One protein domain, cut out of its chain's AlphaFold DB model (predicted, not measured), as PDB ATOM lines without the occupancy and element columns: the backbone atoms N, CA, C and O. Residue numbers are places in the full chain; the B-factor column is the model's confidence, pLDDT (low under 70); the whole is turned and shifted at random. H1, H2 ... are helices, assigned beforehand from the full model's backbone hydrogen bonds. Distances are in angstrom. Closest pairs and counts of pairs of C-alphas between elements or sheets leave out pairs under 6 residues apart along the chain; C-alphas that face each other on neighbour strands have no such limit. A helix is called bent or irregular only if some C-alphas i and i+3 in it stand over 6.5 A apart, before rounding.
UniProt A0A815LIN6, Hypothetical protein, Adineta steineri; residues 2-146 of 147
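AT A GLANCE: This is residues 2 to 146 of the 147 residues of the protein "Hypothetical protein" of Adineta steineri (UniProt A0A815LIN6). Three helices, H2, H5 and H6, make a partly overlapping up-and-down bundle, each running against the one before it, and the last part of H6, residues 135 to 146, sticks out as an arm. H1 crosses H2 on the side away from H5 and H6, and the short H3 and H4 make a corner close to H5. The printed part has 145 residues with six named helices, H1 to H6 in chain order, and no named strand; the class is all helix. It is only just compact, close to loose, with a radius of gyration of the C-alphas of 17.4 A and spans of 61 by 38 by 22 A.

HOW THE PARTS SIT: Start at H1, residues 2 to 22: it touches the hub H2, residues 31 to 52, at a steep tilt of 46 degrees, the closest C-alphas being those of His 17 and Ser 38, 5.3 A apart. H2 is irregular, with C-alphas 45 and 48 7.4 A apart, and has a kink of 56 degrees near residue 46. H3, residues 57 to 65, and H4, residues 67 to 73, touch only at the corner, closest at C-alphas 63 and 70, 5.0 A. With its residues 82 to 90 alone, H5, residues 77 to 95, touches H2, opposite ways at a shallow tilt of 15 degrees, closest at C-alphas 86 and 45, 4.4 A. H5 and H6, residues 113 to 146, form a helical hairpin at 32 degrees, shallow but only just, closest at C-alphas 92 and 119, 4.1 A. Every O i to N i+4 pair is within hydrogen-bond range in H1, H3, H4, H5 and H6, and 15 of 18 in H2.

IN THESE COORDINATES: Find C-alpha 2 at (18.697, -17.611, -3.823); H1 runs 30.5 A from there. H2 measures 30.3 A, H3 12.2 A, H4 10.0 A and H5 26.7 A. H6 runs 50.4 A, to C-alpha 146 at (0.366, -32.505, -44.270).

THE WHOLE: The C-alphas farthest apart are those of Leu 28 and Thr 146, 62.9 A. The printed part has no cut; the link from H5 to H6 is long, and its residues 102 to 107 stand free. Look for low confidence at Lys 75, under 70.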
ATOM      1  N   ASN A   2      17.889 -16.476  -4.310       78.88
ATOM      2  CA  ASN A   2      18.697 -17.611  -3.823       78.88
ATOM      3  C   ASN A   2      18.295 -18.099  -2.417       78.88
ATOM      4  O   ASN A   2      18.303 -19.296  -2.155       78.88
ATOM      5  N   THR A   3      17.875 -17.187  -1.535       87.56
ATOM      6  CA  THR A   3      17.399 -17.517  -0.181       87.56
ATOM      7  C   THR A   3      16.100 -18.322  -0.198       87.56
ATOM      8  O   THR A   3      15.995 -19.325   0.498       87.56
ATOM      9  N   THR A   4      15.135 -17.936  -1.037       91.06
ATOM     10  CA  THR A   4      13.842 -18.624  -1.190       91.06
ATOM     11  C   THR A   4      14.019 -20.057  -1.691       91.06
ATOM     12  O   THR A   4      13.420 -20.977  -1.148       91.06
ATOM     13  N   ILE A   5      14.907 -20.263  -2.669       94.25
ATOM     14  CA  ILE A   5      15.223 -21.599  -3.187       94.25
ATOM     15  C   ILE A   5      15.850 -22.473  -2.093       94.25
ATOM     16  O   ILE A   5      15.409 -23.602  -1.894       94.25
ATOM     17  N   GLY A   6      16.829 -21.947  -1.348       94.31
ATOM     18  CA  GLY A   6      17.451 -22.675  -0.237       94.31
ATOM     19  C   GLY A   6      16.445 -23.086   0.845       94.31
ATOM     20  O   GLY A   6      16.441 -24.238   1.272       94.31
ATOM     21  N   LEU A   7      15.545 -22.178   1.234       94.88
ATOM     22  CA  LEU A   7      14.471 -22.478   2.188       94.88
ATOM     23  C   LEU A   7      13.522 -23.561   1.662       94.88
ATOM     24  O   LEU A   7      13.186 -24.483   2.401       94.88
ATOM     25  N   CYS A   8      13.163 -23.501   0.379       95.94
ATOM     26  CA  CYS A   8      12.310 -24.499  -0.260       95.94
ATOM     27  C   CYS A   8      12.929 -25.903  -0.230       95.94
ATOM     28  O   CYS A   8      12.221 -26.873   0.047       95.94
ATOM     29  N   TYR A   9      14.240 -26.025  -0.476       96.88
ATOM     30  CA  TYR A   9      14.953 -27.301  -0.339       96.88
ATOM     31  C   TYR A   9      14.844 -27.841   1.084       96.88
ATOM     32  O   TYR A   9      14.456 -28.991   1.266       96.88
ATOM     33  N   ILE A  10      15.142 -27.010   2.088       96.81
ATOM     34  CA  ILE A  10      15.083 -27.414   3.499       96.81
ATOM     35  C   ILE A  10      13.673 -27.896   3.854       96.81
ATOM     36  O   ILE A  10      13.515 -28.976   4.419       96.81
ATOM     37  N   GLN A  11      12.643 -27.138   3.476       96.69
ATOM     38  CA  GLN A  11      11.254 -27.489   3.760       96.69
ATOM     39  C   GLN A  11      10.847 -28.809   3.092       96.69
ATOM     40  O   GLN A  11      10.293 -29.677   3.762       96.69
ATOM     41  N   LEU A  12      11.168 -29.011   1.809       97.06
ATOM     42  CA  LEU A  12      10.855 -30.261   1.107       97.06
ATOM     43  C   LEU A  12      11.621 -31.460   1.669       97.06
ATOM     44  O   LEU A  12      11.048 -32.547   1.750       97.06
ATOM     45  N   ILE A  13      12.876 -31.284   2.091       97.69
ATOM     46  CA  ILE A  13      13.660 -32.348   2.735       97.69
ATOM     47  C   ILE A  13      12.988 -32.765   4.045       97.69
ATOM     48  O   ILE A  13      12.788 -33.957   4.265       97.69
ATOM     49  N   LEU A  14      12.585 -31.803   4.882       96.88
ATOM     50  CA  LEU A  14      11.908 -32.083   6.153       96.88
ATOM     51  C   LEU A  14      10.539 -32.742   5.947       96.88
ATOM     52  O   LEU A  14      10.223 -33.714   6.633       96.88
ATOM     53  N   ILE A  15       9.752 -32.263   4.977       96.50
ATOM     54  CA  ILE A  15       8.462 -32.868   4.613       96.50
ATOM     55  C   ILE A  15       8.672 -34.307   4.132       96.50
ATOM     56  O   ILE A  15       8.014 -35.219   4.624       96.50
ATOM     57  N   THR A  16       9.625 -34.533   3.223       96.38
ATOM     58  CA  THR A  16       9.929 -35.871   2.691       96.38
ATOM     59  C   THR A  16      10.412 -36.810   3.795       96.38
ATOM     60  O   THR A  16       9.998 -37.962   3.842       96.38
ATOM     61  N   HIS A  17      11.237 -36.319   4.721       96.06
ATOM     62  CA  HIS A  17      11.704 -37.086   5.875       96.06
ATOM     63  C   HIS A  17      10.554 -37.508   6.789       96.06
ATOM     64  O   HIS A  17      10.446 -38.684   7.140       96.06
ATOM     65  N   GLY A  18       9.658 -36.570   7.110       96.38
ATOM     66  CA  GLY A  18       8.442 -36.854   7.866       96.38
ATOM     67  C   GLY A  18       7.552 -37.881   7.164       96.38
ATOM     68  O   GLY A  18       7.113 -38.834   7.799       96.38
ATOM     69  N   ILE A  19       7.353 -37.748   5.848       95.62
ATOM     70  CA  ILE A  19       6.593 -38.720   5.048       95.62
ATOM     71  C   ILE A  19       7.244 -40.104   5.119       95.62
ATOM     72  O   ILE A  19       6.543 -41.071   5.391       95.62
ATOM     73  N   CYS A  20       8.564 -40.223   4.944       94.81
ATOM     74  CA  CYS A  20       9.246 -41.516   5.049       94.81
ATOM     75  C   CYS A  20       8.998 -42.182   6.410       94.81
ATOM     76  O   CYS A  20       8.678 -43.368   6.450       94.81
ATOM     77  N   ILE A  21       9.093 -41.427   7.509       94.50
ATOM     78  CA  ILE A  21       8.809 -41.930   8.863       94.50
ATOM     79  C   ILE A  21       7.349 -42.386   8.982       94.50
ATOM     80  O   ILE A  21       7.093 -43.492   9.456       94.50
ATOM     81  N   LEU A  22       6.395 -41.574   8.515       93.38
ATOM     82  CA  LEU A  22       4.966 -41.916   8.533       93.38
ATOM     83  C   LEU A  22       4.651 -43.162   7.693       93.38
ATOM     84  O   LEU A  22       3.730 -43.906   8.017       93.38
ATOM     85  N   MET A  23       5.431 -43.410   6.641       90.38
ATOM     86  CA  MET A  23       5.338 -44.600   5.793       90.38
ATOM     87  C   MET A  23       6.097 -45.817   6.348       90.38
ATOM     88  O   MET A  23       6.171 -46.842   5.673       90.38
ATOM     89  N   GLY A  24       6.640 -45.731   7.566       88.75
ATOM     90  CA  GLY A  24       7.260 -46.855   8.268       88.75
ATOM     91  C   GLY A  24       8.788 -46.892   8.230       88.75
ATOM     92  O   GLY A  24       9.369 -47.909   8.607       88.75
ATOM     93  N   ALA A  25       9.464 -45.819   7.799       90.69
ATOM     94  CA  ALA A  25      10.920 -45.740   7.909       90.69
ATOM     95  C   ALA A  25      11.371 -45.708   9.387       90.69
ATOM     96  O   ALA A  25      10.688 -45.111  10.226       90.69
ATOM     97  N   PRO A  26      12.541 -46.283   9.729       85.56
ATOM     98  CA  PRO A  26      13.017 -46.303  11.107       85.56
ATOM     99  C   PRO A  26      13.252 -44.892  11.664       85.56
ATOM    100  O   PRO A  26      14.009 -44.105  11.089       85.56
ATOM    101  N   LEU A  27      12.634 -44.593  12.813       80.31
ATOM    102  CA  LEU A  27      12.700 -43.274  13.454       80.31
ATOM    103  C   LEU A  27      14.059 -42.998  14.116       80.31
ATOM    104  O   LEU A  27      14.578 -41.892  14.009       80.31
ATOM    105  N   LEU A  28      14.624 -43.989  14.818       81.69
ATOM    106  CA  LEU A  28      15.795 -43.797  15.688       81.69
ATOM    107  C   LEU A  28      17.045 -44.538  15.206       81.69
ATOM    108  O   LEU A  28      18.139 -43.985  15.267       81.69
ATOM    109  N   THR A  29      16.907 -45.770  14.710       83.00
ATOM    110  CA  THR A  29      18.061 -46.615  14.353       83.00
ATOM    111  C   THR A  29      18.764 -46.157  13.079       83.00
ATOM    112  O   THR A  29      19.985 -46.230  12.997       83.00
ATOM    113  N   ASP A  30      18.014 -45.631  12.107       85.19
ATOM    114  CA  ASP A  30      18.533 -45.247  10.790       85.19
ATOM    115  C   ASP A  30      18.150 -43.814  10.397       85.19
ATOM    116  O   ASP A  30      18.004 -43.498   9.214       85.19
ATOM    117  N   ILE A  31      18.038 -42.914  11.380       91.00
ATOM    118  CA  ILE A  31      17.622 -41.521  11.152       91.00
ATOM    119  C   ILE A  31      18.490 -40.815  10.101       91.00
ATOM    120  O   ILE A  31      17.972 -40.139   9.213       91.00
ATOM    121  N   ILE A  32      19.808 -41.049  10.134       93.56
ATOM    122  CA  ILE A  32      20.759 -40.487   9.168       93.56
ATOM    123  C   ILE A  32      20.463 -41.018   7.765       93.56
ATOM    124  O   ILE A  32      20.467 -40.249   6.808       93.56
ATOM    125  N   ARG A  33      20.165 -42.315   7.618       94.19
ATOM    126  CA  ARG A  33      19.872 -42.900   6.303       94.19
ATOM    127  C   ARG A  33      18.554 -42.381   5.749       94.19
ATOM    128  O   ARG A  33      18.494 -42.048   4.571       94.19
ATOM    129  N   THR A  34      17.531 -42.265   6.594       95.62
ATOM    130  CA  THR A  34      16.242 -41.677   6.216       95.62
ATOM    131  C   THR A  34      16.426 -40.221   5.791       95.62
ATOM    132  O   THR A  34      15.898 -39.818   4.763       95.62
ATOM    133  N   PHE A  35      17.231 -39.438   6.514       95.75
ATOM    134  CA  PHE A  35      17.527 -38.048   6.158       95.75
ATOM    135  C   PHE A  35      18.294 -37.922   4.833       95.75
ATOM    136  O   PHE A  35      17.905 -37.141   3.964       95.75
ATOM    137  N   LEU A  36      19.337 -38.733   4.632       96.81
ATOM    138  CA  LEU A  36      20.084 -38.785   3.369       96.81
ATOM    139  C   LEU A  36      19.195 -39.213   2.196       96.81
ATOM    140  O   LEU A  36      19.318 -38.667   1.100       96.81
ATOM    141  N   PHE A  37      18.272 -40.149   2.421       97.25
ATOM    142  CA  PHE A  37      17.299 -40.553   1.413       97.25
ATOM    143  C   PHE A  37      16.324 -39.422   1.063       97.25
ATOM    144  O   PHE A  37      16.051 -39.190  -0.112       97.25
ATOM    145  N   SER A  38      15.858 -38.648   2.046       97.44
ATOM    146  CA  SER A  38      15.029 -37.465   1.788       97.44
ATOM    147  C   SER A  38      15.769 -36.411   0.964       97.44
ATOM    148  O   SER A  38      15.202 -35.884   0.007       97.44
ATOM    149  N   ILE A  39      17.046 -36.152   1.270       98.06
ATOM    150  CA  ILE A  39      17.906 -35.294   0.436       98.06
ATOM    151  C   ILE A  39      17.973 -35.844  -0.990       98.06
ATOM    152  O   ILE A  39      17.757 -35.099  -1.943       98.06
ATOM    153  N   TYR A  40      18.227 -37.143  -1.141       98.19
ATOM    154  CA  TYR A  40      18.326 -37.797  -2.440       98.19
ATOM    155  C   TYR A  40      17.054 -37.615  -3.284       98.19
ATOM    156  O   TYR A  40      17.147 -37.179  -4.431       98.19
ATOM    157  N   ILE A  41      15.872 -37.872  -2.715       98.06
ATOM    158  CA  ILE A  41      14.577 -37.718  -3.401       98.06
ATOM    159  C   ILE A  41      14.345 -36.272  -3.847       98.06
ATOM    160  O   ILE A  41      13.933 -36.032  -4.986       98.06
ATOM    161  N   VAL A  42      14.641 -35.301  -2.981       97.88
ATOM    162  CA  VAL A  42      14.496 -33.880  -3.322       97.88
ATOM    163  C   VAL A  42      15.472 -33.485  -4.433       97.88
ATOM    164  O   VAL A  42      15.074 -32.800  -5.377       97.88
ATOM    165  N   LEU A  43      16.716 -33.966  -4.378       97.50
ATOM    166  CA  LEU A  43      17.723 -33.672  -5.395       97.50
ATOM    167  C   LEU A  43      17.387 -34.287  -6.760       97.50
ATOM    168  O   LEU A  43      17.564 -33.611  -7.775       97.50
ATOM    169  N   ILE A  44      16.898 -35.527  -6.811       96.38
ATOM    170  CA  ILE A  44      16.622 -36.204  -8.085       96.38
ATOM    171  C   ILE A  44      15.266 -35.812  -8.687       96.38
ATOM    172  O   ILE A  44      15.182 -35.568  -9.888       96.38
ATOM    173  N   GLY A  45      14.215 -35.724  -7.867       95.25
ATOM    174  CA  GLY A  45      12.853 -35.487  -8.342       95.25
ATOM    175  C   GLY A  45      12.486 -34.007  -8.389       95.25
ATOM    176  O   GLY A  45      11.984 -33.517  -9.399       95.25
ATOM    177  N   PHE A  46      12.743 -33.273  -7.303       96.75
ATOM    178  CA  PHE A  46      12.181 -31.933  -7.101       96.75
ATOM    179  C   PHE A  46      13.071 -30.790  -7.601       96.75
ATOM    180  O   PHE A  46      12.538 -29.733  -7.940       96.75
ATOM    181  N   THR A  47      14.390 -30.977  -7.711       95.88
ATOM    182  CA  THR A  47      15.343 -29.953  -8.193       95.88
ATOM    183  C   THR A  47      14.868 -29.160  -9.418       95.88
ATOM    184  O   THR A  47      14.836 -27.926  -9.343       95.88
ATOM    185  N   PRO A  48      14.468 -29.787 -10.545       93.75
ATOM    186  CA  PRO A  48      14.084 -29.015 -11.722       93.75
ATOM    187  C   PRO A  48      12.795 -28.209 -11.501       93.75
ATOM    188  O   PRO A  48      12.672 -27.112 -12.044       93.75
ATOM    189  N   VAL A  49      11.874 -28.697 -10.662       94.44
ATOM    190  CA  VAL A  49      10.642 -27.982 -10.293       94.44
ATOM    191  C   VAL A  49      10.954 -26.794  -9.378       94.44
ATOM    192  O   VAL A  49      10.483 -25.688  -9.642       94.44
ATOM    193  N   ILE A  50      11.798 -26.985  -8.359       95.38
ATOM    194  CA  ILE A  50      12.215 -25.926  -7.423       95.38
ATOM    195  C   ILE A  50      12.869 -24.767  -8.182       95.38
ATOM    196  O   ILE A  50      12.554 -23.603  -7.932       95.38
ATOM    197  N   ILE A  51      13.760 -25.078  -9.129       93.81
ATOM    198  CA  ILE A  51      14.453 -24.066  -9.936       93.81
ATOM    199  C   ILE A  51      13.471 -23.358 -10.881       93.81
ATOM    200  O   ILE A  51      13.487 -22.129 -10.966       93.81
ATOM    201  N   SER A  52      12.594 -24.107 -11.559       91.88
ATOM    202  CA  SER A  52      11.631 -23.546 -12.519       91.88
ATOM    203  C   SER A  52      10.602 -22.623 -11.851       91.88
ATOM    204  O   SER A  52      10.286 -21.560 -12.382       91.88
ATOM    205  N   LEU A  53      10.127 -22.989 -10.655       91.62
ATOM    206  CA  LEU A  53       9.128 -22.237  -9.880       91.62
ATOM    207  C   LEU A  53       9.753 -21.290  -8.841       91.62
ATOM    208  O   LEU A  53       9.067 -20.790  -7.952       91.62
ATOM    209  N   LYS A  54      11.064 -21.021  -8.943       91.88
ATOM    210  CA  LYS A  54      11.802 -20.055  -8.105       91.88
ATOM    211  C   LYS A  54      11.693 -20.304  -6.587       91.88
ATOM    212  O   LYS A  54      11.874 -19.377  -5.797       91.88
ATOM    213  N   GLY A  55      11.453 -21.549  -6.176       90.38
ATOM    214  CA  GLY A  55      11.420 -21.963  -4.771       90.38
ATOM    215  C   GLY A  55      10.162 -21.579  -3.986       90.38
ATOM    216  O   GLY A  55      10.233 -21.507  -2.763       90.38
ATOM    217  N   ASN A  56       9.023 -21.311  -4.630       92.06
ATOM    218  CA  ASN A  56       7.761 -21.118  -3.908       92.06
ATOM    219  C   ASN A  56       7.050 -22.462  -3.673       92.06
ATOM    220  O   ASN A  56       6.593 -23.095  -4.622       92.06
ATOM    221  N   LEU A  57       6.920 -22.886  -2.412       91.44
ATOM    222  CA  LEU A  57       6.274 -24.154  -2.051       91.44
ATOM    223  C   LEU A  57       4.821 -24.265  -2.523       91.44
ATOM    224  O   LEU A  57       4.420 -25.336  -2.975       91.44
ATOM    225  N   ASN A  58       4.043 -23.184  -2.432       92.69
ATOM    226  CA  ASN A  58       2.634 -23.212  -2.832       92.69
ATOM    227  C   ASN A  58       2.505 -23.443  -4.340       92.69
ATOM    228  O   ASN A  58       1.665 -24.225  -4.774       92.69
ATOM    229  N   ASP A  59       3.391 -22.836  -5.130       92.25
ATOM    230  CA  ASP A  59       3.415 -23.034  -6.577       92.25
ATOM    231  C   ASP A  59       3.821 -24.470  -6.926       92.25
ATOM    232  O   ASP A  59       3.256 -25.049  -7.848       92.25
ATOM    233  N   ILE A  60       4.755 -25.075  -6.178       93.50
ATOM    234  CA  ILE A  60       5.134 -26.489  -6.345       93.50
ATOM    235  C   ILE A  60       3.951 -27.407  -6.025       93.50
ATOM    236  O   ILE A  60       3.678 -28.339  -6.782       93.50
ATOM    237  N   TYR A  61       3.240 -27.144  -4.929       93.00
ATOM    238  CA  TYR A  61       2.046 -27.897  -4.555       93.00
ATOM    239  C   TYR A  61       0.970 -27.808  -5.647       93.00
ATOM    240  O   TYR A  61       0.546 -28.838  -6.176       93.00
ATOM    241  N   ASN A  62       0.608 -26.594  -6.063       92.38
ATOM    242  CA  ASN A  62      -0.381 -26.379  -7.119       92.38
ATOM    243  C   ASN A  62       0.076 -27.015  -8.441       92.38
ATOM    244  O   ASN A  62      -0.696 -27.674  -9.123       92.38
ATOM    245  N   PHE A  63       1.358 -26.914  -8.791       93.25
ATOM    246  CA  PHE A  63       1.904 -27.528 -10.002       93.25
ATOM    247  C   PHE A  63       1.740 -29.059 -10.036       93.25
ATOM    248  O   PHE A  63       1.448 -29.645 -11.090       93.25
ATOM    249  N   LEU A  64       1.930 -29.720  -8.893       92.25
ATOM    250  CA  LEU A  64       1.854 -31.177  -8.796       92.25
ATOM    251  C   LEU A  64       0.411 -31.685  -8.728       92.25
ATOM    252  O   LEU A  64       0.112 -32.683  -9.392       92.25
ATOM    253  N   PHE A  65      -0.461 -31.001  -7.985       91.69
ATOM    254  CA  PHE A  65      -1.784 -31.512  -7.610       91.69
ATOM    255  C   PHE A  65      -2.971 -30.770  -8.240       91.69
ATOM    256  O   PHE A  65      -4.016 -31.386  -8.436       91.69
ATOM    257  N   ASP A  66      -2.825 -29.494  -8.601       90.75
ATOM    258  CA  ASP A  66      -3.880 -28.712  -9.249       90.75
ATOM    259  C   ASP A  66      -3.731 -28.776 -10.778       90.75
ATOM    260  O   ASP A  66      -2.773 -28.280 -11.382       90.75
ATOM    261  N   ASN A  67      -4.698 -29.430 -11.424       81.88
ATOM    262  CA  ASN A  67      -4.708 -29.605 -12.871       81.88
ATOM    263  C   ASN A  67      -4.992 -28.297 -13.623       81.88
ATOM    264  O   ASN A  67      -4.428 -28.106 -14.700       81.88
ATOM    265  N   GLU A  68      -5.808 -27.391 -13.081       80.44
ATOM    266  CA  GLU A  68      -6.123 -26.115 -13.737       80.44
ATOM    267  C   GLU A  68      -4.915 -25.175 -13.699       80.44
ATOM    268  O   GLU A  68      -4.510 -24.606 -14.726       80.44
ATOM    269  N   PHE A  69      -4.264 -25.083 -12.536       78.62
ATOM    270  CA  PHE A  69      -3.013 -24.341 -12.384       78.62
ATOM    271  C   PHE A  69      -1.911 -24.916 -13.281       78.62
ATOM    272  O   PHE A  69      -1.223 -24.176 -13.995       78.62
ATOM    273  N   TYR A  70      -1.780 -26.246 -13.310       80.12
ATOM    274  CA  TYR A  70      -0.838 -26.920 -14.194       80.12
ATOM    275  C   TYR A  70      -1.101 -26.581 -15.664       80.12
ATOM    276  O   TYR A  70      -0.161 -26.196 -16.349       80.12
ATOM    277  N   LEU A  71      -2.338 -26.659 -16.164       78.38
ATOM    278  CA  LEU A  71      -2.646 -26.341 -17.567       78.38
ATOM    279  C   LEU A  71      -2.354 -24.875 -17.922       78.38
ATOM    280  O   LEU A  71      -1.873 -24.591 -19.022       78.38
ATOM    281  N   THR A  72      -2.565 -23.958 -16.979       77.56
ATOM    282  CA  THR A  72      -2.285 -22.522 -17.151       77.56
ATOM    283  C   THR A  72      -0.795 -22.250 -17.384       77.56
ATOM    284  O   THR A  72      -0.420 -21.447 -18.246       77.56
ATOM    285  N   ILE A  73       0.067 -22.947 -16.640       76.75
ATOM    286  CA  ILE A  73       1.523 -22.750 -16.659       76.75
ATOM    287  C   ILE A  73       2.218 -23.724 -17.625       76.75
ATOM    288  O   ILE A  73       3.263 -23.407 -18.201       76.75
ATOM    289  N   SER A  74       1.647 -24.899 -17.880       75.56
ATOM    290  CA  SER A  74       2.183 -25.975 -18.726       75.56
ATOM    291  C   SER A  74       1.953 -25.737 -20.223       75.56
ATOM    292  O   SER A  74       1.535 -26.626 -20.966       75.56
ATOM    293  N   LYS A  75       2.321 -24.549 -20.707       69.81
ATOM    294  CA  LYS A  75       2.390 -24.266 -22.150       69.81
ATOM    295  C   LYS A  75       3.605 -24.917 -22.823       69.81
ATOM    296  O   LYS A  75       3.679 -24.973 -24.045       69.81
ATOM    297  N   SER A  76       4.570 -25.401 -22.035       78.06
ATOM    298  CA  SER A  76       5.829 -25.978 -22.513       78.06
ATOM    299  C   SER A  76       5.960 -27.455 -22.149       78.06
ATOM    300  O   SER A  76       5.661 -27.855 -21.024       78.06
ATOM    301  N   ASN A  77       6.549 -28.236 -23.059       85.31
ATOM    302  CA  ASN A  77       6.943 -29.633 -22.839       85.31
ATOM    303  C   ASN A  77       7.850 -29.821 -21.604       85.31
ATOM    304  O   ASN A  77       7.908 -30.912 -21.040       85.31
ATOM    305  N   LYS A  78       8.539 -28.759 -21.158       88.44
ATOM    306  CA  LYS A  78       9.388 -28.774 -19.957       88.44
ATOM    307  C   LYS A  78       8.594 -29.068 -18.683       88.44
ATOM    308  O   LYS A  78       9.037 -29.864 -17.866       88.44
ATOM    309  N   HIS A  79       7.419 -28.462 -18.523       90.44
ATOM    310  CA  HIS A  79       6.580 -28.653 -17.336       90.44
ATOM    311  C   HIS A  79       5.986 -30.063 -17.280       90.44
ATOM    312  O   HIS A  79       5.951 -30.672 -16.213       90.44
ATOM    313  N   PHE A  80       5.642 -30.625 -18.440       90.75
ATOM    314  CA  PHE A  80       5.272 -32.031 -18.553       90.75
ATOM    315  C   PHE A  80       6.405 -32.942 -18.071       90.75
ATOM    316  O   PHE A  80       6.211 -33.721 -17.145       90.75
ATOM    317  N   PHE A  81       7.617 -32.773 -18.606       93.50
ATOM    318  CA  PHE A  81       8.787 -33.537 -18.165       93.50
ATOM    319  C   PHE A  81       9.001 -33.480 -16.642       93.50
ATOM    320  O   PHE A  81       9.124 -34.511 -15.985       93.50
ATOM    321  N   MET A  82       8.992 -32.274 -16.072       94.69
ATOM    322  CA  MET A  82       9.251 -32.054 -14.648       94.69
ATOM    323  C   MET A  82       8.203 -32.714 -13.741       94.69
ATOM    324  O   MET A  82       8.565 -33.313 -12.729       94.69
ATOM    325  N   LYS A  83       6.914 -32.632 -14.103       94.06
ATOM    326  CA  LYS A  83       5.822 -33.227 -13.317       94.06
ATOM    327  C   LYS A  83       5.954 -34.747 -13.248       94.06
ATOM    328  O   LYS A  83       5.883 -35.319 -12.162       94.06
ATOM    329  N   TYR A  84       6.188 -35.397 -14.387       95.19
ATOM    330  CA  TYR A  84       6.341 -36.852 -14.428       95.19
ATOM    331  C   TYR A  84       7.645 -37.321 -13.791       95.19
ATOM    332  O   TYR A  84       7.650 -38.388 -13.190       95.19
ATOM    333  N   LEU A  85       8.721 -36.531 -13.847       97.50
ATOM    334  CA  LEU A  85       9.952 -36.848 -13.124       97.50
ATOM    335  C   LEU A  85       9.705 -36.951 -11.609       97.50
ATOM    336  O   LEU A  85      10.077 -37.959 -11.012       97.50
ATOM    337  N   VAL A  86       9.027 -35.964 -11.006       97.50
ATOM    338  CA  VAL A  86       8.678 -35.987  -9.571       97.50
ATOM    339  C   VAL A  86       7.839 -37.219  -9.235       97.50
ATOM    340  O   VAL A  86       8.187 -37.980  -8.330       97.50
ATOM    341  N   TRP A  87       6.754 -37.443  -9.980       97.44
ATOM    342  CA  TRP A  87       5.862 -38.578  -9.737       97.44
ATOM    343  C   TRP A  87       6.564 -39.923  -9.923       97.44
ATOM    344  O   TRP A  87       6.397 -40.815  -9.095       97.44
ATOM    345  N   GLY A  88       7.402 -40.058 -10.946       98.00
ATOM    346  CA  GLY A  88       8.217 -41.242 -11.183       98.00
ATOM    347  C   GLY A  88       9.173 -41.561 -10.050       98.00
ATOM    348  O   GLY A  88       9.257 -42.710  -9.623       98.00
ATOM    349  N   THR A  89       9.871 -40.548  -9.535       98.19
ATOM    350  CA  THR A  89      10.751 -40.700  -8.372       98.19
ATOM    351  C   THR A  89       9.973 -41.169  -7.142       98.19
ATOM    352  O   THR A  89      10.412 -42.110  -6.480       98.19
ATOM    353  N   ILE A  90       8.822 -40.553  -6.843       97.44
ATOM    354  CA  ILE A  90       7.997 -40.886  -5.668       97.44
ATOM    355  C   ILE A  90       7.409 -42.296  -5.787       97.44
ATOM    356  O   ILE A  90       7.534 -43.096  -4.862       97.44
ATOM    357  N   ILE A  91       6.797 -42.621  -6.929       97.94
ATOM    358  CA  ILE A  91       6.207 -43.943  -7.176       97.94
ATOM    359  C   ILE A  91       7.300 -45.012  -7.161       97.94
ATOM    360  O   ILE A  91       7.121 -46.060  -6.547       97.94
ATOM    361  N   GLY A  92       8.455 -44.735  -7.772       97.81
ATOM    362  CA  GLY A  92       9.619 -45.614  -7.719       97.81
ATOM    363  C   GLY A  92      10.052 -45.891  -6.281       97.81
ATOM    364  O   GLY A  92      10.098 -47.050  -5.879       97.81
ATOM    365  N   ALA A  93      10.277 -44.841  -5.482       97.06
ATOM    366  CA  ALA A  93      10.632 -44.958  -4.066       97.06
ATOM    367  C   ALA A  93       9.635 -45.817  -3.276       97.06
ATOM    368  O   ALA A  93      10.040 -46.669  -2.481       97.06
ATOM    369  N   TRP A  94       8.340 -45.599  -3.514       95.81
ATOM    370  CA  TRP A  94       7.262 -46.338  -2.869       95.81
ATOM    371  C   TRP A  94       7.267 -47.824  -3.247       95.81
ATOM    372  O   TRP A  94       7.216 -48.679  -2.364       95.81
ATOM    373  N   LEU A  95       7.419 -48.149  -4.534       96.44
ATOM    374  CA  LEU A  95       7.534 -49.538  -4.995       96.44
ATOM    375  C   LEU A  95       8.771 -50.233  -4.414       96.44
ATOM    376  O   LEU A  95       8.720 -51.420  -4.095       96.44
ATOM    377  N   GLY A  96       9.867 -49.504  -4.209       95.12
ATOM    378  CA  GLY A  96      11.052 -50.025  -3.531       95.12
ATOM    379  C   GLY A  96      10.863 -50.355  -2.060       95.12
ATOM    380  O   GLY A  96      11.713 -51.048  -1.506       95.12
ATOM    381  N   ALA A  97       9.790 -49.895  -1.420       93.62
ATOM    382  CA  ALA A  97       9.484 -50.288  -0.050       93.62
ATOM    383  C   ALA A  97       8.862 -51.694   0.015       93.62
ATOM    384  O   ALA A  97       8.983 -52.360   1.039       93.62
ATOM    385  N   LEU A  98       8.255 -52.185  -1.076       93.06
ATOM    386  CA  LEU A  98       7.571 -53.487  -1.117       93.06
ATOM    387  C   LEU A  98       8.461 -54.692  -0.763       93.06
ATOM    388  O   LEU A  98       7.967 -55.594  -0.092       93.06
ATOM    389  N   PRO A  99       9.748 -54.761  -1.163       90.62
ATOM    390  CA  PRO A  99      10.607 -55.891  -0.814       90.62
ATOM    391  C   PRO A  99      11.099 -55.894   0.638       90.62
ATOM    392  O   PRO A  99      11.688 -56.893   1.045       90.62
ATOM    393  N   ILE A 100      10.917 -54.807   1.401       90.38
ATOM    394  CA  ILE A 100      11.452 -54.673   2.768       90.38
ATOM    395  C   ILE A 100      10.714 -55.601   3.753       90.38
ATOM    396  O   ILE A 100      11.393 -56.366   4.431       90.38
ATOM    397  N   PRO A 101       9.363 -55.646   3.809       87.00
ATOM    398  CA  PRO A 101       8.637 -56.529   4.731       87.00
ATOM    399  C   PRO A 101       8.773 -58.022   4.420       87.00
ATOM    400  O   PRO A 101       8.455 -58.851   5.265       87.00
ATOM    401  N   LEU A 102       9.197 -58.372   3.200       85.50
ATOM    402  CA  LEU A 102       9.401 -59.762   2.792       85.50
ATOM    403  C   LEU A 102      10.671 -60.373   3.414       85.50
ATOM    404  O   LEU A 102      10.809 -61.591   3.389       85.50
ATOM    405  N   ASP A 103      11.567 -59.511   3.924       71.75
ATOM    406  CA  ASP A 103      12.785 -59.780   4.700       71.75
ATOM    407  C   ASP A 103      13.356 -61.196   4.510       71.75
ATOM    408  O   ASP A 103      13.247 -62.084   5.351       71.75
ATOM    409  N   TRP A 104      13.968 -61.423   3.346       82.69
ATOM    410  CA  TRP A 104      14.683 -62.658   3.017       82.69
ATOM    411  C   TRP A 104      16.097 -62.672   3.634       82.69
ATOM    412  O   TRP A 104      17.001 -63.317   3.086       82.69
ATOM    413  N   ASP A 105      16.312 -61.909   4.713       83.44
ATOM    414  CA  ASP A 105      17.598 -61.670   5.377       83.44
ATOM    415  C   ASP A 105      18.705 -61.220   4.405       83.44
ATOM    416  O   ASP A 105      19.884 -61.591   4.511       83.44
ATOM    417  N   ARG A 106      18.353 -60.421   3.387       92.44
ATOM    418  CA  ARG A 106      19.326 -59.939   2.398       92.44
ATOM    419  C   ARG A 106      19.784 -58.524   2.698       92.44
ATOM    420  O   ARG A 106      19.000 -57.610   2.920       92.44
ATOM    421  N   TRP A 107      21.094 -58.305   2.591       91.00
ATOM    422  CA  TRP A 107      21.709 -56.993   2.806       91.00
ATOM    423  C   TRP A 107      21.140 -55.897   1.891       91.00
ATOM    424  O   TRP A 107      21.111 -54.740   2.297       91.00
ATOM    425  N   TRP A 108      20.662 -56.251   0.693       89.69
ATOM    426  CA  TRP A 108      20.066 -55.309  -0.256       89.69
ATOM    427  C   TRP A 108      18.632 -54.898   0.103       89.69
ATOM    428  O   TRP A 108      18.200 -53.860  -0.382       89.69
ATOM    429  N   GLN A 109      17.918 -55.647   0.959       93.06
ATOM    430  CA  GLN A 109      16.574 -55.293   1.458       93.06
ATOM    431  C   GLN A 109      16.611 -54.247   2.579       93.06
ATOM    432  O   GLN A 109      15.572 -53.723   2.975       93.06
ATOM    433  N   ARG A 110      17.800 -53.913   3.093       91.12
ATOM    434  CA  ARG A 110      17.949 -52.938   4.177       91.12
ATOM    435  C   ARG A 110      17.521 -51.547   3.721       91.12
ATOM    436  O   ARG A 110      17.939 -51.066   2.665       91.12
ATOM    437  N   TRP A 111      16.755 -50.862   4.564       92.56
ATOM    438  CA  TRP A 111      16.387 -49.468   4.341       92.56
ATOM    439  C   TRP A 111      17.638 -48.571   4.214       92.56
ATOM    440  O   TRP A 111      18.566 -48.706   5.021       92.56
ATOM    441  N   PRO A 112      17.696 -47.622   3.257       95.00
ATOM    442  CA  PRO A 112      16.754 -47.315   2.172       95.00
ATOM    443  C   PRO A 112      17.214 -47.859   0.800       95.00
ATOM    444  O   PRO A 112      16.896 -47.260  -0.224       95.00
ATOM    445  N   ILE A 113      18.010 -48.935   0.741       95.06
ATOM    446  CA  ILE A 113      18.725 -49.362  -0.483       95.06
ATOM    447  C   ILE A 113      17.757 -49.645  -1.639       95.06
ATOM    448  O   ILE A 113      17.924 -49.105  -2.734       95.06
ATOM    449  N   THR A 114      16.720 -50.449  -1.400       95.69
ATOM    450  CA  THR A 114      15.709 -50.780  -2.416       95.69
ATOM    451  C   THR A 114      14.928 -49.551  -2.875       95.69
ATOM    452  O   THR A 114      14.730 -49.365  -4.077       95.69
ATOM    453  N   CYS A 115      14.525 -48.680  -1.946       96.75
ATOM    454  CA  CYS A 115      13.844 -47.414  -2.232       96.75
ATOM    455  C   CYS A 115      14.722 -46.465  -3.052       96.75
ATOM    456  O   CYS A 115      14.240 -45.833  -3.989       96.75
ATOM    457  N   LEU A 116      16.020 -46.400  -2.761       97.25
ATOM    458  CA  LEU A 116      16.969 -45.595  -3.522       97.25
ATOM    459  C   LEU A 116      17.070 -46.093  -4.965       97.25
ATOM    460  O   LEU A 116      16.792 -45.320  -5.877       97.25
ATOM    461  N   ILE A 117      17.346 -47.383  -5.176       97.56
ATOM    462  CA  ILE A 117      17.473 -47.971  -6.523       97.56
ATOM    463  C   ILE A 117      16.182 -47.785  -7.329       97.56
ATOM    464  O   ILE A 117      16.203 -47.299  -8.458       97.56
ATOM    465  N   SER A 118      15.044 -48.143  -6.745       97.81
ATOM    466  CA  SER A 118      13.739 -48.039  -7.408       97.81
ATOM    467  C   SER A 118      13.327 -46.592  -7.695       97.81
ATOM    468  O   SER A 118      12.752 -46.336  -8.748       97.81
ATOM    469  N   SER A 119      13.664 -45.627  -6.833       98.00
ATOM    470  CA  SER A 119      13.426 -44.203  -7.102       98.00
ATOM    471  C   SER A 119      14.277 -43.673  -8.260       98.00
ATOM    472  O   SER A 119      13.769 -42.906  -9.082       98.00
ATOM    473  N   THR A 120      15.528 -44.137  -8.401       98.19
ATOM    474  CA  THR A 120      16.363 -43.847  -9.579       98.19
ATOM    475  C   THR A 120      15.753 -44.446 -10.841       98.19
ATOM    476  O   THR A 120      15.663 -43.770 -11.866       98.19
ATOM    477  N   LEU A 121      15.310 -45.704 -10.771       98.25
ATOM    478  CA  LEU A 121      14.679 -46.387 -11.900       98.25
ATOM    479  C   LEU A 121      13.363 -45.710 -12.297       98.25
ATOM    480  O   LEU A 121      13.130 -45.502 -13.484       98.25
ATOM    481  N   GLY A 122      12.540 -45.303 -11.330       98.25
ATOM    482  CA  GLY A 122      11.297 -44.569 -11.574       98.25
ATOM    483  C   GLY A 122      11.538 -43.194 -12.202       98.25
ATOM    484  O   GLY A 122      10.828 -42.804 -13.136       98.25
ATOM    485  N   ALA A 123      12.586 -42.488 -11.764       98.00
ATOM    486  CA  ALA A 123      13.025 -41.246 -12.396       98.00
ATOM    487  C   ALA A 123      13.451 -41.487 -13.856       98.00
ATOM    488  O   ALA A 123      12.945 -40.829 -14.764       98.00
ATOM    489  N   GLY A 124      14.319 -42.475 -14.098       97.88
ATOM    490  CA  GLY A 124      14.792 -42.832 -15.439       97.88
ATOM    491  C   GLY A 124      13.664 -43.278 -16.373       97.88
ATOM    492  O   GLY A 124      13.581 -42.815 -17.511       97.88
ATOM    493  N   PHE A 125      12.739 -44.103 -15.877       97.94
ATOM    494  CA  PHE A 125      11.547 -44.515 -16.615       97.94
ATOM    495  C   PHE A 125      10.697 -43.310 -17.024       97.94
ATOM    496  O   PHE A 125      10.240 -43.236 -18.161       97.94
ATOM    497  N   SER A 126      10.545 -42.324 -16.141       97.12
ATOM    498  CA  SER A 126       9.761 -41.118 -16.427       97.12
ATOM    499  C   SER A 126      10.397 -40.242 -17.499       97.12
ATOM    500  O   SER A 126       9.685 -39.675 -18.328       97.12
ATOM    501  N   VAL A 127      11.729 -40.171 -17.547       96.00
ATOM    502  CA  VAL A 127      12.455 -39.503 -18.642       96.00
ATOM    503  C   VAL A 127      12.163 -40.191 -19.978       96.00
ATOM    504  O   VAL A 127      11.804 -39.525 -20.948       96.00
ATOM    505  N   ILE A 128      12.267 -41.522 -20.026       97.31
ATOM    506  CA  ILE A 128      12.012 -42.301 -21.248       97.31
ATOM    507  C   ILE A 128      10.553 -42.142 -21.686       97.31
ATOM    508  O   ILE A 128      10.278 -41.851 -22.850       97.31
ATOM    509  N   PHE A 129       9.623 -42.276 -20.740       96.25
ATOM    510  CA  PHE A 129       8.191 -42.140 -20.975       96.25
ATOM    511  C   PHE A 129       7.836 -40.758 -21.531       96.25
ATOM    512  O   PHE A 129       7.165 -40.652 -22.557       96.25
ATOM    513  N   THR A 130       8.316 -39.691 -20.890       94.88
ATOM    514  CA  THR A 130       8.022 -38.319 -21.327       94.88
ATOM    515  C   THR A 130       8.629 -38.010 -22.690       94.88
ATOM    516  O   THR A 130       7.961 -37.392 -23.519       94.88
ATOM    517  N   TYR A 131       9.847 -38.476 -22.970       94.50
ATOM    518  CA  TYR A 131      10.457 -38.328 -24.289       94.50
ATOM    519  C   TYR A 131       9.646 -39.037 -25.382       94.50
ATOM    520  O   TYR A 131       9.319 -38.426 -26.402       94.50
ATOM    521  N   LEU A 132       9.266 -40.298 -25.148       96.00
ATOM    522  CA  LEU A 132       8.465 -41.082 -26.087       96.00
ATOM    523  C   LEU A 132       7.099 -40.435 -26.343       96.00
ATOM    524  O   LEU A 132       6.686 -40.295 -27.493       96.00
ATOM    525  N   TRP A 133       6.427 -39.980 -25.285       93.56
ATOM    526  CA  TRP A 133       5.141 -39.295 -25.383       93.56
ATOM    527  C   TRP A 133       5.218 -38.041 -26.259       93.56
ATOM    528  O   TRP A 133       4.388 -37.827 -27.147       93.56
ATOM    529  N   LEU A 134       6.244 -37.214 -26.044       91.81
ATOM    530  CA  LEU A 134       6.456 -36.000 -26.828       91.81
ATOM    531  C   LEU A 134       6.788 -36.303 -28.291       91.81
ATOM    532  O   LEU A 134       6.346 -35.567 -29.176       91.81
ATOM    533  N   TRP A 135       7.534 -37.377 -28.554       93.00
ATOM    534  CA  TRP A 135       7.835 -37.830 -29.908       93.00
ATOM    535  C   TRP A 135       6.569 -38.275 -30.657       93.00
ATOM    536  O   TRP A 135       6.323 -37.792 -31.761       93.00
ATOM    537  N   ILE A 136       5.720 -39.098 -30.029       93.81
ATOM    538  CA  ILE A 136       4.439 -39.543 -30.608       93.81
ATOM    539  C   ILE A 136       3.556 -38.336 -30.940       93.81
ATOM    540  O   ILE A 136       3.096 -38.196 -32.073       93.81
ATOM    541  N   ARG A 137       3.376 -37.424 -29.978       90.94
ATOM    542  CA  ARG A 137       2.558 -36.219 -30.160       90.94
ATOM    543  C   ARG A 137       3.080 -35.326 -31.290       90.94
ATOM    544  O   ARG A 137       2.290 -34.726 -32.014       90.94
ATOM    545  N   LYS A 138       4.404 -35.211 -31.438       90.75
ATOM    546  CA  LYS A 138       5.012 -34.436 -32.527       90.75
ATOM    547  C   LYS A 138       4.707 -35.057 -33.893       90.75
ATOM    548  O   LYS A 138       4.388 -34.316 -34.815       90.75
ATOM    549  N   ASN A 139       4.783 -36.383 -34.011       91.25
ATOM    550  CA  ASN A 139       4.497 -37.084 -35.266       91.25
ATOM    551  C   ASN A 139       3.019 -36.993 -35.661       91.25
ATOM    552  O   ASN A 139       2.726 -36.806 -36.833       91.25
ATOM    553  N   GLN A 140       2.099 -37.071 -34.696       91.12
ATOM    554  CA  GLN A 140       0.669 -36.877 -34.961       91.12
ATOM    555  C   GLN A 140       0.395 -35.496 -35.558       91.12
ATOM    556  O   GLN A 140      -0.222 -35.398 -36.611       91.12
ATOM    557  N   LYS A 141       0.944 -34.445 -34.939       87.75
ATOM    558  CA  LYS A 141       0.778 -33.076 -35.432       87.75
ATOM    559  C   LYS A 141       1.377 -32.872 -36.829       87.75
ATOM    560  O   LYS A 141       0.791 -32.186 -37.649       87.75
ATOM    561  N   TYR A 142       2.536 -33.476 -37.101       88.50
ATOM    562  CA  TYR A 142       3.147 -33.414 -38.430       88.50
ATOM    563  C   TYR A 142       2.240 -34.016 -39.510       88.50
ATOM    564  O   TYR A 142       2.125 -33.432 -40.578       88.50
ATOM    565  N   ASN A 143       1.585 -35.145 -39.223       89.25
ATOM    566  CA  ASN A 143       0.672 -35.778 -40.172       89.25
ATOM    567  C   ASN A 143      -0.585 -34.923 -40.414       89.25
ATOM    568  O   ASN A 143      -0.980 -34.766 -41.564       89.25
ATOM    569  N   GLU A 144      -1.157 -34.324 -39.362       89.56
ATOM    570  CA  GLU A 144      -2.308 -33.405 -39.465       89.56
ATOM    571  C   GLU A 144      -2.003 -32.156 -40.311       89.56
ATOM    572  O   GLU A 144      -2.881 -31.668 -41.008       89.56
ATOM    573  N   ASP A 145      -0.769 -31.639 -40.262       86.94
ATOM    574  CA  ASP A 145      -0.361 -30.454 -41.033       86.94
ATOM    575  C   ASP A 145      -0.083 -30.774 -42.525       86.94
ATOM    576  O   ASP A 145       0.071 -29.853 -43.331       86.94
ATOM    577  N   THR A 146       0.049 -32.057 -42.895       85.56
ATOM    578  CA  THR A 146       0.366 -32.505 -44.270       85.56
ATOM    579  C   THR A 146      -0.828 -33.023 -45.073       85.56
ATOM    580  O   THR A 146      -0.691 -33.180 -46.289       85.56
TER     581      THR A 146